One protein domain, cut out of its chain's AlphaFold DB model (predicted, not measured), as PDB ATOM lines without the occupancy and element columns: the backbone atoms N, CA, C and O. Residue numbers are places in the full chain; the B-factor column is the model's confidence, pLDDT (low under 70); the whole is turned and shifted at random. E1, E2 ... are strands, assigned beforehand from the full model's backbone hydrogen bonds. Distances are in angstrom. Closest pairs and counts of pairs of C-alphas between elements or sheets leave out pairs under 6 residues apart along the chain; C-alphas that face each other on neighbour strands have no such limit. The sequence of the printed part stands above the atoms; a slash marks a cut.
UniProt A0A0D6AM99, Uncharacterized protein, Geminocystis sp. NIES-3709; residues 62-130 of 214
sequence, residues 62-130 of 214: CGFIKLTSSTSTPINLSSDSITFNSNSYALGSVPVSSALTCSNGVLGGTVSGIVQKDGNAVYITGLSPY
ATOM      1  N   CYS A  62      54.095 -84.286 -87.183       98.44
ATOM      2  CA  CYS A  62      55.261 -83.415 -86.992       98.44
ATOM      3  C   CYS A  62      56.395 -84.076 -86.192       98.44
ATOM      4  O   CYS A  62      57.358 -83.401 -85.831       98.44
ATOM      5  N   GLY A  63      56.289 -85.367 -85.861       98.25
ATOM      6  CA  GLY A  63      57.364 -86.076 -85.172       98.25
ATOM      7  C   GLY A  63      57.507 -85.719 -83.691       98.25
ATOM      8  O   GLY A  63      58.624 -85.655 -83.174       98.25
ATOM      9  N   PHE A  64      56.397 -85.492 -82.978       98.62
ATOM     10  CA  PHE A  64      56.427 -85.380 -81.517       98.62
ATOM     11  C   PHE A  64      55.294 -86.138 -80.820       98.62
ATOM     12  O   PHE A  64      54.235 -86.398 -81.391       98.62
ATOM     13  N   ILE A  65      55.515 -86.476 -79.549       98.62
ATOM     14  CA  ILE A  65      54.517 -87.032 -78.628       98.62
ATOM     15  C   ILE A  65      54.172 -85.965 -77.592       98.62
ATOM     16  O   ILE A  65      55.067 -85.380 -76.989       98.62
ATOM     17  N   LYS A  66      52.876 -85.754 -77.339       98.38
ATOM     18  CA  LYS A  66      52.384 -84.944 -76.217       98.38
ATOM     19  C   LYS A  66      51.913 -85.857 -75.086       98.38
ATOM     20  O   LYS A  66      51.009 -86.672 -75.269       98.38
ATOM     21  N   LEU A  67      52.503 -85.700 -73.911       98.25
ATOM     22  CA  LEU A  67      52.097 -86.358 -72.677       98.25
ATOM     23  C   LEU A  67      51.346 -85.350 -71.811       98.25
ATOM     24  O   LEU A  67      51.865 -84.283 -71.491       98.25
ATOM     25  N   THR A  68      50.128 -85.698 -71.417       96.88
ATOM     26  CA  THR A  68      49.312 -84.908 -70.493       96.88
ATOM     27  C   THR A  68      49.000 -85.729 -69.258       96.88
ATOM     28  O   THR A  68      48.753 -86.935 -69.355       96.88
ATOM     29  N   SER A  69      48.972 -85.066 -68.103       96.50
ATOM     30  CA  SER A  69      48.527 -85.688 -66.859       96.50
ATOM     31  C   SER A  69      47.084 -86.197 -66.995       96.50
ATOM     32  O   SER A  69      46.242 -85.561 -67.632       96.50
ATOM     33  N   SER A  70      46.801 -87.367 -66.430       95.56
ATOM     34  CA  SER A  70      45.470 -87.987 -66.414       95.56
ATOM     35  C   SER A  70      45.247 -88.719 -65.093       95.56
ATOM     36  O   SER A  70      46.196 -88.983 -64.365       95.56
ATOM     37  N   THR A  71      44.016 -89.133 -64.800       92.50
ATOM     38  CA  THR A  71      43.709 -89.898 -63.575       92.50
ATOM     39  C   THR A  71      44.466 -91.226 -63.493       92.50
ATOM     40  O   THR A  71      44.898 -91.629 -62.421       92.50
ATOM     41  N   SER A  72      44.658 -91.908 -64.627       90.19
ATOM     42  CA  SER A  72      45.384 -93.185 -64.673       90.19
ATOM     43  C   SER A  72      46.906 -93.020 -64.685       90.19
ATOM     44  O   SER A  72      47.631 -93.975 -64.414       90.19
ATOM     45  N   THR A  73      47.389 -91.847 -65.092       95.25
ATOM     46  CA  THR A  73      48.811 -91.533 -65.284       95.25
ATOM     47  C   THR A  73      49.023 -90.091 -64.822       95.25
ATOM     48  O   THR A  73      49.153 -89.197 -65.664       95.25
ATOM     49  N   PRO A  74      48.922 -89.837 -63.506       95.62
ATOM     50  CA  PRO A  74      49.096 -88.498 -62.966       95.62
ATOM     51  C   PRO A  74      50.567 -88.114 -63.102       95.62
ATOM     52  O   PRO A  74      51.428 -88.817 -62.590       95.62
ATOM     53  N   ILE A  75      50.845 -87.032 -63.826       96.62
ATOM     54  CA  ILE A  75      52.204 -86.522 -64.032       96.62
ATOM     55  C   ILE A  75      52.381 -85.274 -63.170       96.62
ATOM     56  O   ILE A  75      51.645 -84.298 -63.342       96.62
ATOM     57  N   ASN A  76      53.374 -85.291 -62.287       96.69
ATOM     58  CA  ASN A  76      53.854 -84.133 -61.551       96.69
ATOM     59  C   ASN A  76      55.147 -83.595 -62.183       96.69
ATOM     60  O   ASN A  76      56.224 -84.176 -62.061       96.69
ATOM     61  N   LEU A  77      55.051 -82.436 -62.834       96.62
ATOM     62  CA  LEU A  77      56.152 -81.836 -63.595       96.62
ATOM     63  C   LEU A  77      57.311 -81.306 -62.737       96.62
ATOM     64  O   LEU A  77      58.325 -80.900 -63.303       96.62
ATOM     65  N   SER A  78      57.174 -81.257 -61.409       96.06
ATOM     66  CA  SER A  78      58.252 -80.820 -60.512       96.06
ATOM     67  C   SER A  78      59.089 -81.975 -59.965       96.06
ATOM     68  O   SER A  78      60.271 -81.773 -59.696       96.06
ATOM     69  N   SER A  79      58.509 -83.170 -59.824       96.31
ATOM     70  CA  SER A  79      59.140 -84.299 -59.127       96.31
ATOM     71  C   SER A  79      59.299 -85.560 -59.964       96.31
ATOM     72  O   SER A  79      60.169 -86.374 -59.664       96.31
ATOM     73  N   ASP A  80      58.455 -85.758 -60.976       97.31
ATOM     74  CA  ASP A  80      58.444 -87.023 -61.699       97.31
ATOM     75  C   ASP A  80      59.589 -87.109 -62.703       97.31
ATOM     76  O   ASP A  80      60.190 -86.117 -63.121       97.31
ATOM     77  N   SER A  81      59.864 -88.332 -63.132       97.69
ATOM     78  CA  SER A  81      60.781 -88.634 -64.214       97.69
ATOM     79  C   SER A  81      60.153 -89.602 -65.209       97.69
ATOM     80  O   SER A  81      59.342 -90.468 -64.853       97.69
ATOM     81  N   ILE A  82      60.542 -89.444 -66.471       98.31
ATOM     82  CA  ILE A  82      60.177 -90.358 -67.550       98.31
ATOM     83  C   ILE A  82      61.423 -91.012 -68.131       98.31
ATOM     84  O   ILE A  82      62.491 -90.408 -68.148       98.31
ATOM     85  N   THR A  83      61.274 -92.225 -68.648       98.12
ATOM     86  CA  THR A  83      62.318 -92.923 -69.396       98.12
ATOM     87  C   THR A  83      61.921 -93.006 -70.864       98.12
ATOM     88  O   THR A  83      60.822 -93.460 -71.189       98.12
ATOM     89  N   PHE A  84      62.813 -92.576 -71.754       98.25
ATOM     90  CA  PHE A  84      62.622 -92.604 -73.202       98.25
ATOM     91  C   PHE A  84      63.949 -92.925 -73.899       98.25
ATOM     92  O   PHE A  84      64.968 -92.311 -73.590       98.25
ATOM     93  N   ASN A  85      63.953 -93.897 -74.821       96.06
ATOM     94  CA  ASN A  85      65.167 -94.404 -75.485       96.06
ATOM     95  C   ASN A  85      66.316 -94.694 -74.498       96.06
ATOM     96  O   ASN A  85      67.442 -94.242 -74.694       96.06
ATOM     97  N   SER A  86      66.005 -95.394 -73.403       96.12
ATOM     98  CA  SER A  86      66.937 -95.726 -72.308       96.12
ATOM     99  C   SER A  86      67.512 -94.537 -71.522       96.12
ATOM    100  O   SER A  86      68.283 -94.751 -70.591       96.12
ATOM    101  N   ASN A  87      67.118 -93.299 -71.831       97.75
ATOM    102  CA  ASN A  87      67.496 -92.108 -71.075       97.75
ATOM    103  C   ASN A  87      66.405 -91.743 -70.067       97.75
ATOM    104  O   ASN A  87      65.219 -91.761 -70.401       97.75
ATOM    105  N   SER A  88      66.809 -91.379 -68.849       97.62
ATOM    106  CA  SER A  88      65.905 -90.869 -67.816       97.62
ATOM    107  C   SER A  88      65.902 -89.341 -67.821       97.62
ATOM    108  O   SER A  88      66.957 -88.708 -67.798       97.62
ATOM    109  N   TYR A  89      64.711 -88.749 -67.833       98.25
ATOM    110  CA  TYR A  89      64.488 -87.309 -67.841       98.25
ATOM    111  C   TYR A  89      63.731 -86.910 -66.578       98.25
ATOM    112  O   TYR A  89      62.545 -87.214 -66.439       98.25
ATOM    113  N   ALA A  90      64.402 -86.207 -65.664       98.00
ATOM    114  CA  ALA A  90      63.755 -85.585 -64.512       98.00
ATOM    115  C   ALA A  90      62.931 -84.377 -64.980       98.00
ATOM    116  O   ALA A  90      63.492 -83.368 -65.413       98.00
ATOM    117  N   LEU A  91      61.601 -84.457 -64.887       97.56
ATOM    118  CA  LEU A  91      60.691 -83.435 -65.415       97.56
ATOM    119  C   LEU A  91      60.851 -82.087 -64.707       97.56
ATOM    120  O   LEU A  91      60.598 -81.048 -65.315       97.56
ATOM    121  N   GLY A  92      61.350 -82.069 -63.468       97.06
ATOM    122  CA  GLY A  92      61.725 -80.833 -62.778       97.06
ATOM    123  C   GLY A  92      62.772 -80.014 -63.543       97.06
ATOM    124  O   GLY A  92      62.675 -78.788 -63.580       97.06
ATOM    125  N   SER A  93      63.697 -80.688 -64.234       97.12
ATOM    126  CA  SER A  93      64.866 -80.093 -64.894       97.12
ATOM    127  C   SER A  93      64.748 -79.979 -66.416       97.12
ATOM    128  O   SER A  93      65.628 -79.386 -67.035       97.12
ATOM    129  N   VAL A  94      63.703 -80.540 -67.041       97.12
ATOM    130  CA  VAL A  94      63.544 -80.413 -68.499       97.12
ATOM    131  C   VAL A  94      63.244 -78.958 -68.891       97.12
ATOM    132  O   VAL A  94      62.513 -78.275 -68.162       97.12
ATOM    133  N   PRO A  95      63.772 -78.476 -70.034       97.38
ATOM    134  CA  PRO A  95      63.532 -77.119 -70.506       97.38
ATOM    135  C   PRO A  95      62.044 -76.782 -70.615       97.38
ATOM    136  O   PRO A  95      61.236 -77.596 -71.074       97.38
ATOM    137  N   VAL A  96      61.692 -75.556 -70.233       96.88
ATOM    138  CA  VAL A  96      60.366 -74.985 -70.489       96.88
ATOM    139  C   VAL A  96      60.397 -74.301 -71.853       96.88
ATOM    140  O   VAL A  96      61.311 -73.526 -72.127       96.88
ATOM    141  N   SER A  97      59.427 -74.594 -72.714       95.88
ATOM    142  CA  SER A  97      59.265 -73.954 -74.026       95.88
ATOM    143  C   SER A  97      57.790 -73.671 -74.296       95.88
ATOM    144  O   SER A  97      56.935 -74.028 -73.492       95.88
ATOM    145  N   SER A  98      57.482 -73.034 -75.423       94.69
ATOM    146  CA  SER A  98      56.104 -72.866 -75.880       94.69
ATOM    147  C   SER A  98      55.469 -74.204 -76.277       94.69
ATOM    148  O   SER A  98      56.156 -75.144 -76.693       94.69
ATOM    149  N   ALA A  99      54.137 -74.280 -76.170       97.00
ATOM    150  CA  ALA A  99      53.355 -75.402 -76.676       97.00
ATOM    151  C   ALA A  99      53.745 -75.725 -78.121       97.00
ATOM    152  O   ALA A  99      53.689 -74.856 -78.995       97.00
ATOM    153  N   LEU A 100      54.049 -76.995 -78.385       98.00
ATOM    154  CA  LEU A 100      54.183 -77.459 -79.757       98.00
ATOM    155  C   LEU A 100      52.806 -77.716 -80.356       98.00
ATOM    156  O   LEU A 100      51.949 -78.370 -79.746       98.00
ATOM    157  N   THR A 101      52.618 -77.220 -81.569       97.88
ATOM    158  CA  THR A 101      51.449 -77.483 -82.404       97.88
ATOM    159  C   THR A 101      51.893 -78.128 -83.703       97.88
ATOM    160  O   THR A 101      53.062 -78.089 -84.079       97.88
ATOM    161  N   CYS A 102      50.959 -78.781 -84.375       98.25
ATOM    162  CA  CYS A 102      51.219 -79.406 -85.653       98.25
ATOM    163  C   CYS A 102      50.034 -79.139 -86.568       98.25
ATOM    164  O   CYS A 102      48.896 -79.396 -86.172       98.25
ATOM    165  N   SER A 103      50.302 -78.560 -87.735       98.12
ATOM    166  CA  SER A 103      49.279 -78.249 -88.729       98.12
ATOM    167  C   SER A 103      49.807 -78.591 -90.112       98.12
ATOM    168  O   SER A 103      50.759 -77.966 -90.580       98.12
ATOM    169  N   ASN A 104      49.200 -79.591 -90.755       96.81
ATOM    170  CA  ASN A 104      49.578 -80.074 -92.085       96.81
ATOM    171  C   ASN A 104      51.067 -80.455 -92.173       96.81
ATOM    172  O   ASN A 104      51.763 -80.074 -93.113       96.81
ATOM    173  N   GLY A 105      51.582 -81.146 -91.152       96.62
ATOM    174  CA  GLY A 105      52.990 -81.553 -91.081       96.62
ATOM    175  C   GLY A 105      53.975 -80.429 -90.741       96.62
ATOM    176  O   GLY A 105      55.176 -80.679 -90.658       96.62
ATOM    177  N   VAL A 106      53.499 -79.200 -90.514       97.81
ATOM    178  CA  VAL A 106      54.343 -78.072 -90.106       97.81
ATOM    179  C   VAL A 106      54.324 -77.941 -88.588       97.81
ATOM    180  O   VAL A 106      53.277 -77.706 -87.975       97.81
ATOM    181  N   LEU A 107      55.504 -78.084 -87.985       97.62
ATOM    182  CA  LEU A 107      55.708 -77.898 -86.555       97.62
ATOM    183  C   LEU A 107      55.625 -76.408 -86.201       97.62
ATOM    184  O   LEU A 107      56.389 -75.596 -86.719       97.62
ATOM    185  N   GLY A 108      54.717 -76.064 -85.293       97.88
ATOM    186  CA  GLY A 108      54.652 -74.754 -84.652       97.88
ATOM    187  C   GLY A 108      55.248 -74.792 -83.244       97.88
ATOM    188  O   GLY A 108      55.094 -75.784 -82.531       97.88
ATOM    189  N   GLY A 109      55.890 -73.696 -82.834       96.38
ATOM    190  CA  GLY A 109      56.549 -73.555 -81.529       96.38
ATOM    191  C   GLY A 109      58.068 -73.757 -81.588       96.38
ATOM    192  O   GLY A 109      58.633 -74.020 -82.647       96.38
ATOM    193  N   THR A 110      58.737 -73.609 -80.443       97.00
ATOM    194  CA  THR A 110      60.201 -73.729 -80.345       97.00
ATOM    195  C   THR A 110      60.584 -75.071 -79.728       97.00
ATOM    196  O   THR A 110      60.104 -75.427 -78.647       97.00
ATOM    197  N   VAL A 111      61.482 -75.807 -80.385       97.38
ATOM    198  CA  VAL A 111      62.081 -77.028 -79.830       97.38
ATOM    199  C   VAL A 111      63.333 -76.653 -79.043       97.38
ATOM    200  O   VAL A 111      64.286 -76.127 -79.610       97.38
ATOM    201  N   SER A 112      63.333 -76.919 -77.739       96.44
ATOM    202  CA  SER A 112      64.448 -76.634 -76.825       96.44
ATOM    203  C   SER A 112      65.201 -77.890 -76.373       96.44
ATOM    204  O   SER A 112      66.203 -77.786 -75.667       96.44
ATOM    205  N   GLY A 113      64.753 -79.078 -76.791       95.81
ATOM    206  CA  GLY A 113      65.416 -80.352 -76.524       95.81
ATOM    207  C   GLY A 113      64.559 -81.560 -76.909       95.81
ATOM    208  O   GLY A 113      63.424 -81.411 -77.362       95.81
ATOM    209  N   ILE A 114      65.103 -82.766 -76.693       97.62
ATOM    210  CA  ILE A 114      64.386 -84.036 -76.929       97.62
ATOM    211  C   ILE A 114      63.136 -84.113 -76.051       97.62
ATOM    212  O   ILE A 114      62.077 -84.500 -76.529       97.62
ATOM    213  N   VAL A 115      63.254 -83.726 -74.779       98.25
ATOM    214  CA  VAL A 115      62.129 -83.616 -73.849       98.25
ATOM    215  C   VAL A 115      62.033 -82.172 -73.380       98.25
ATOM    216  O   VAL A 115      63.016 -81.613 -72.897       98.25
ATOM    217  N   GLN A 116      60.848 -81.584 -73.503       98.06
ATOM    218  CA  GLN A 116      60.538 -80.235 -73.026       98.06
ATOM    219  C   GLN A 116      59.156 -80.209 -72.376       98.06
ATOM    220  O   GLN A 116      58.343 -81.108 -72.599       98.06
ATOM    221  N   LYS A 117      58.865 -79.181 -71.583       97.25
ATOM    222  CA  LYS A 117      57.548 -78.997 -70.963       97.25
ATOM    223  C   LYS A 117      56.944 -77.638 -71.292       97.25
ATOM    224  O   LYS A 117      57.666 -76.665 -71.487       97.25
ATOM    225  N   ASP A 118      55.621 -77.601 -71.313       97.00
ATOM    226  CA  ASP A 118      54.828 -76.375 -71.381       97.00
ATOM    227  C   ASP A 118      53.550 -76.554 -70.558       97.00
ATOM    228  O   ASP A 118      52.828 -77.542 -70.728       97.00
ATOM    229  N   GLY A 119      53.275 -75.613 -69.654       94.38
ATOM    230  CA  GLY A 119      52.139 -75.685 -68.736       94.38
ATOM    231  C   GLY A 119      52.040 -77.044 -68.034       94.38
ATOM    232  O   GLY A 119      52.899 -77.390 -67.231       94.38
ATOM    233  N   ASN A 120      50.997 -77.815 -68.367       94.12
ATOM    234  CA  ASN A 120      50.693 -79.141 -67.803       94.12
ATOM    235  C   ASN A 120      51.044 -80.317 -68.740       94.12
ATOM    236  O   ASN A 120      50.526 -81.427 -68.568       94.12
ATOM    237  N   ALA A 121      51.865 -80.084 -69.764       97.50
ATOM    238  CA  ALA A 121      52.227 -81.081 -70.762       97.50
ATOM    239  C   ALA A 121      53.744 -81.261 -70.882       97.50
ATOM    240  O   ALA A 121      54.524 -80.322 -70.727       97.50
ATOM    241  N   VAL A 122      54.145 -82.486 -71.214       98.25
ATOM    242  CA  VAL A 122      55.511 -82.838 -71.617       98.25
ATOM    243  C   VAL A 122      55.485 -83.212 -73.090       98.25
ATOM    244  O   VAL A 122      54.590 -83.925 -73.540       98.25
ATOM    245  N   TYR A 123      56.470 -82.747 -73.839       98.62
ATOM    246  CA  TYR A 123      56.640 -83.030 -75.253       98.62
ATOM    247  C   TYR A 123      57.929 -83.815 -75.452       98.62
ATOM    248  O   TYR A 123      58.966 -83.431 -74.914       98.62
ATOM    249  N   ILE A 124      57.857 -84.894 -76.230       98.62
ATOM    250  CA  ILE A 124      59.023 -85.641 -76.711       98.62
ATOM    251  C   ILE A 124      59.141 -85.376 -78.211       98.62
ATOM    252  O   ILE A 124      58.194 -85.663 -78.941       98.62
ATOM    253  N   THR A 125      60.251 -84.800 -78.663       98.44
ATOM    254  CA  THR A 125      60.435 -84.249 -80.017       98.44
ATOM    255  C   THR A 125      61.500 -85.007 -80.816       98.44
ATOM    256  O   THR A 125      62.164 -85.901 -80.292       98.44
ATOM    257  N   GLY A 126      61.661 -84.652 -82.097       97.44
ATOM    258  CA  GLY A 126      62.692 -85.230 -82.968       97.44
ATOM    259  C   GLY A 126      62.416 -86.682 -83.359       97.44
ATOM    260  O   GLY A 126      63.348 -87.451 -83.585       97.44
ATOM    261  N   LEU A 127      61.143 -87.074 -83.390       98.44
ATOM    262  CA  LEU A 127      60.706 -88.438 -83.661       98.44
ATOM    263  C   LEU A 127      60.349 -88.614 -85.137       98.44
ATOM    264  O   LEU A 127      59.951 -87.668 -85.814       98.44
ATOM    265  N   SER A 128      60.419 -89.848 -85.629       98.31
ATOM    266  CA  SER A 128      59.852 -90.192 -86.932       98.31
ATOM    267  C   SER A 128      58.325 -90.059 -86.866       98.31
ATOM    268  O   SER A 128      57.741 -90.523 -85.883       98.31
ATOM    269  N   PRO A 129      57.654 -89.437 -87.855       98.50
ATOM    270  CA  PRO A 129      56.198 -89.309 -87.860       98.50
ATOM    271  C   PRO A 129      55.471 -90.656 -87.787       98.50
ATOM    272  O   PRO A 129      55.951 -91.652 -88.330       98.50
ATOM    273  N   TYR A 130      54.312 -90.681 -87.120       98.06
ATOM    274  CA  TYR A 130      53.425 -91.851 -87.004       98.06
ATOM    275  C   TYR A 130      54.096 -93.135 -86.491       98.06
ATOM    276  O   TYR A 130      53.640 -94.244 -86.763       98.06
TER     277      TYR A 130
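What this domain is: This is residues 62 to 130 of the 214 residues of an uncharacterized protein of Geminocystis sp. NIES-3709 (UniProt A0A0D6AM99). With little regular structure, this model has a small sheet of E1, E7 and E6 in its middle and a two-strand hairpin toward each end of the longest axis, E2-E3 and E4-E5. The 69 printed residues, all strand by class with 26 in named elements, have strands E1 to E7 in order and no named helix. The sheets are antiparallel; the whole is compact, radius of gyration of the C-alphas 11.8 A, spanning 34 by 24 by 22 A.

Where its parts are: Find C-alpha 65 at (54.517, -87.032, -78.628), where E1, residues 65 to 68, begins. Then come E2, 81 to 84; E3, 87 to 90; E4, 101 to 103; E5, 106 to 108; E6, 115 to 118, 10.6 A long; and E7, 121 to 124, ending at (59.023, -85.641, -76.711).

How they stand to each other: Look at inner strand E7: N 65 of E1 and O 124 are 2.9 A apart, N 123 and O 116 of E6 2.8 A. In hairpins E2-E3 and E4-E5, N 89 and O 82 are 2.8 A apart, N 101 and O 108 3.0 A.

The domain as a whole: The farthest C-alphas, Ser 79 and Asn 104, are 34.6 A apart. The printed part has no cut; link E1 to E2 is long; no printed residue is under 70 in pLDDT.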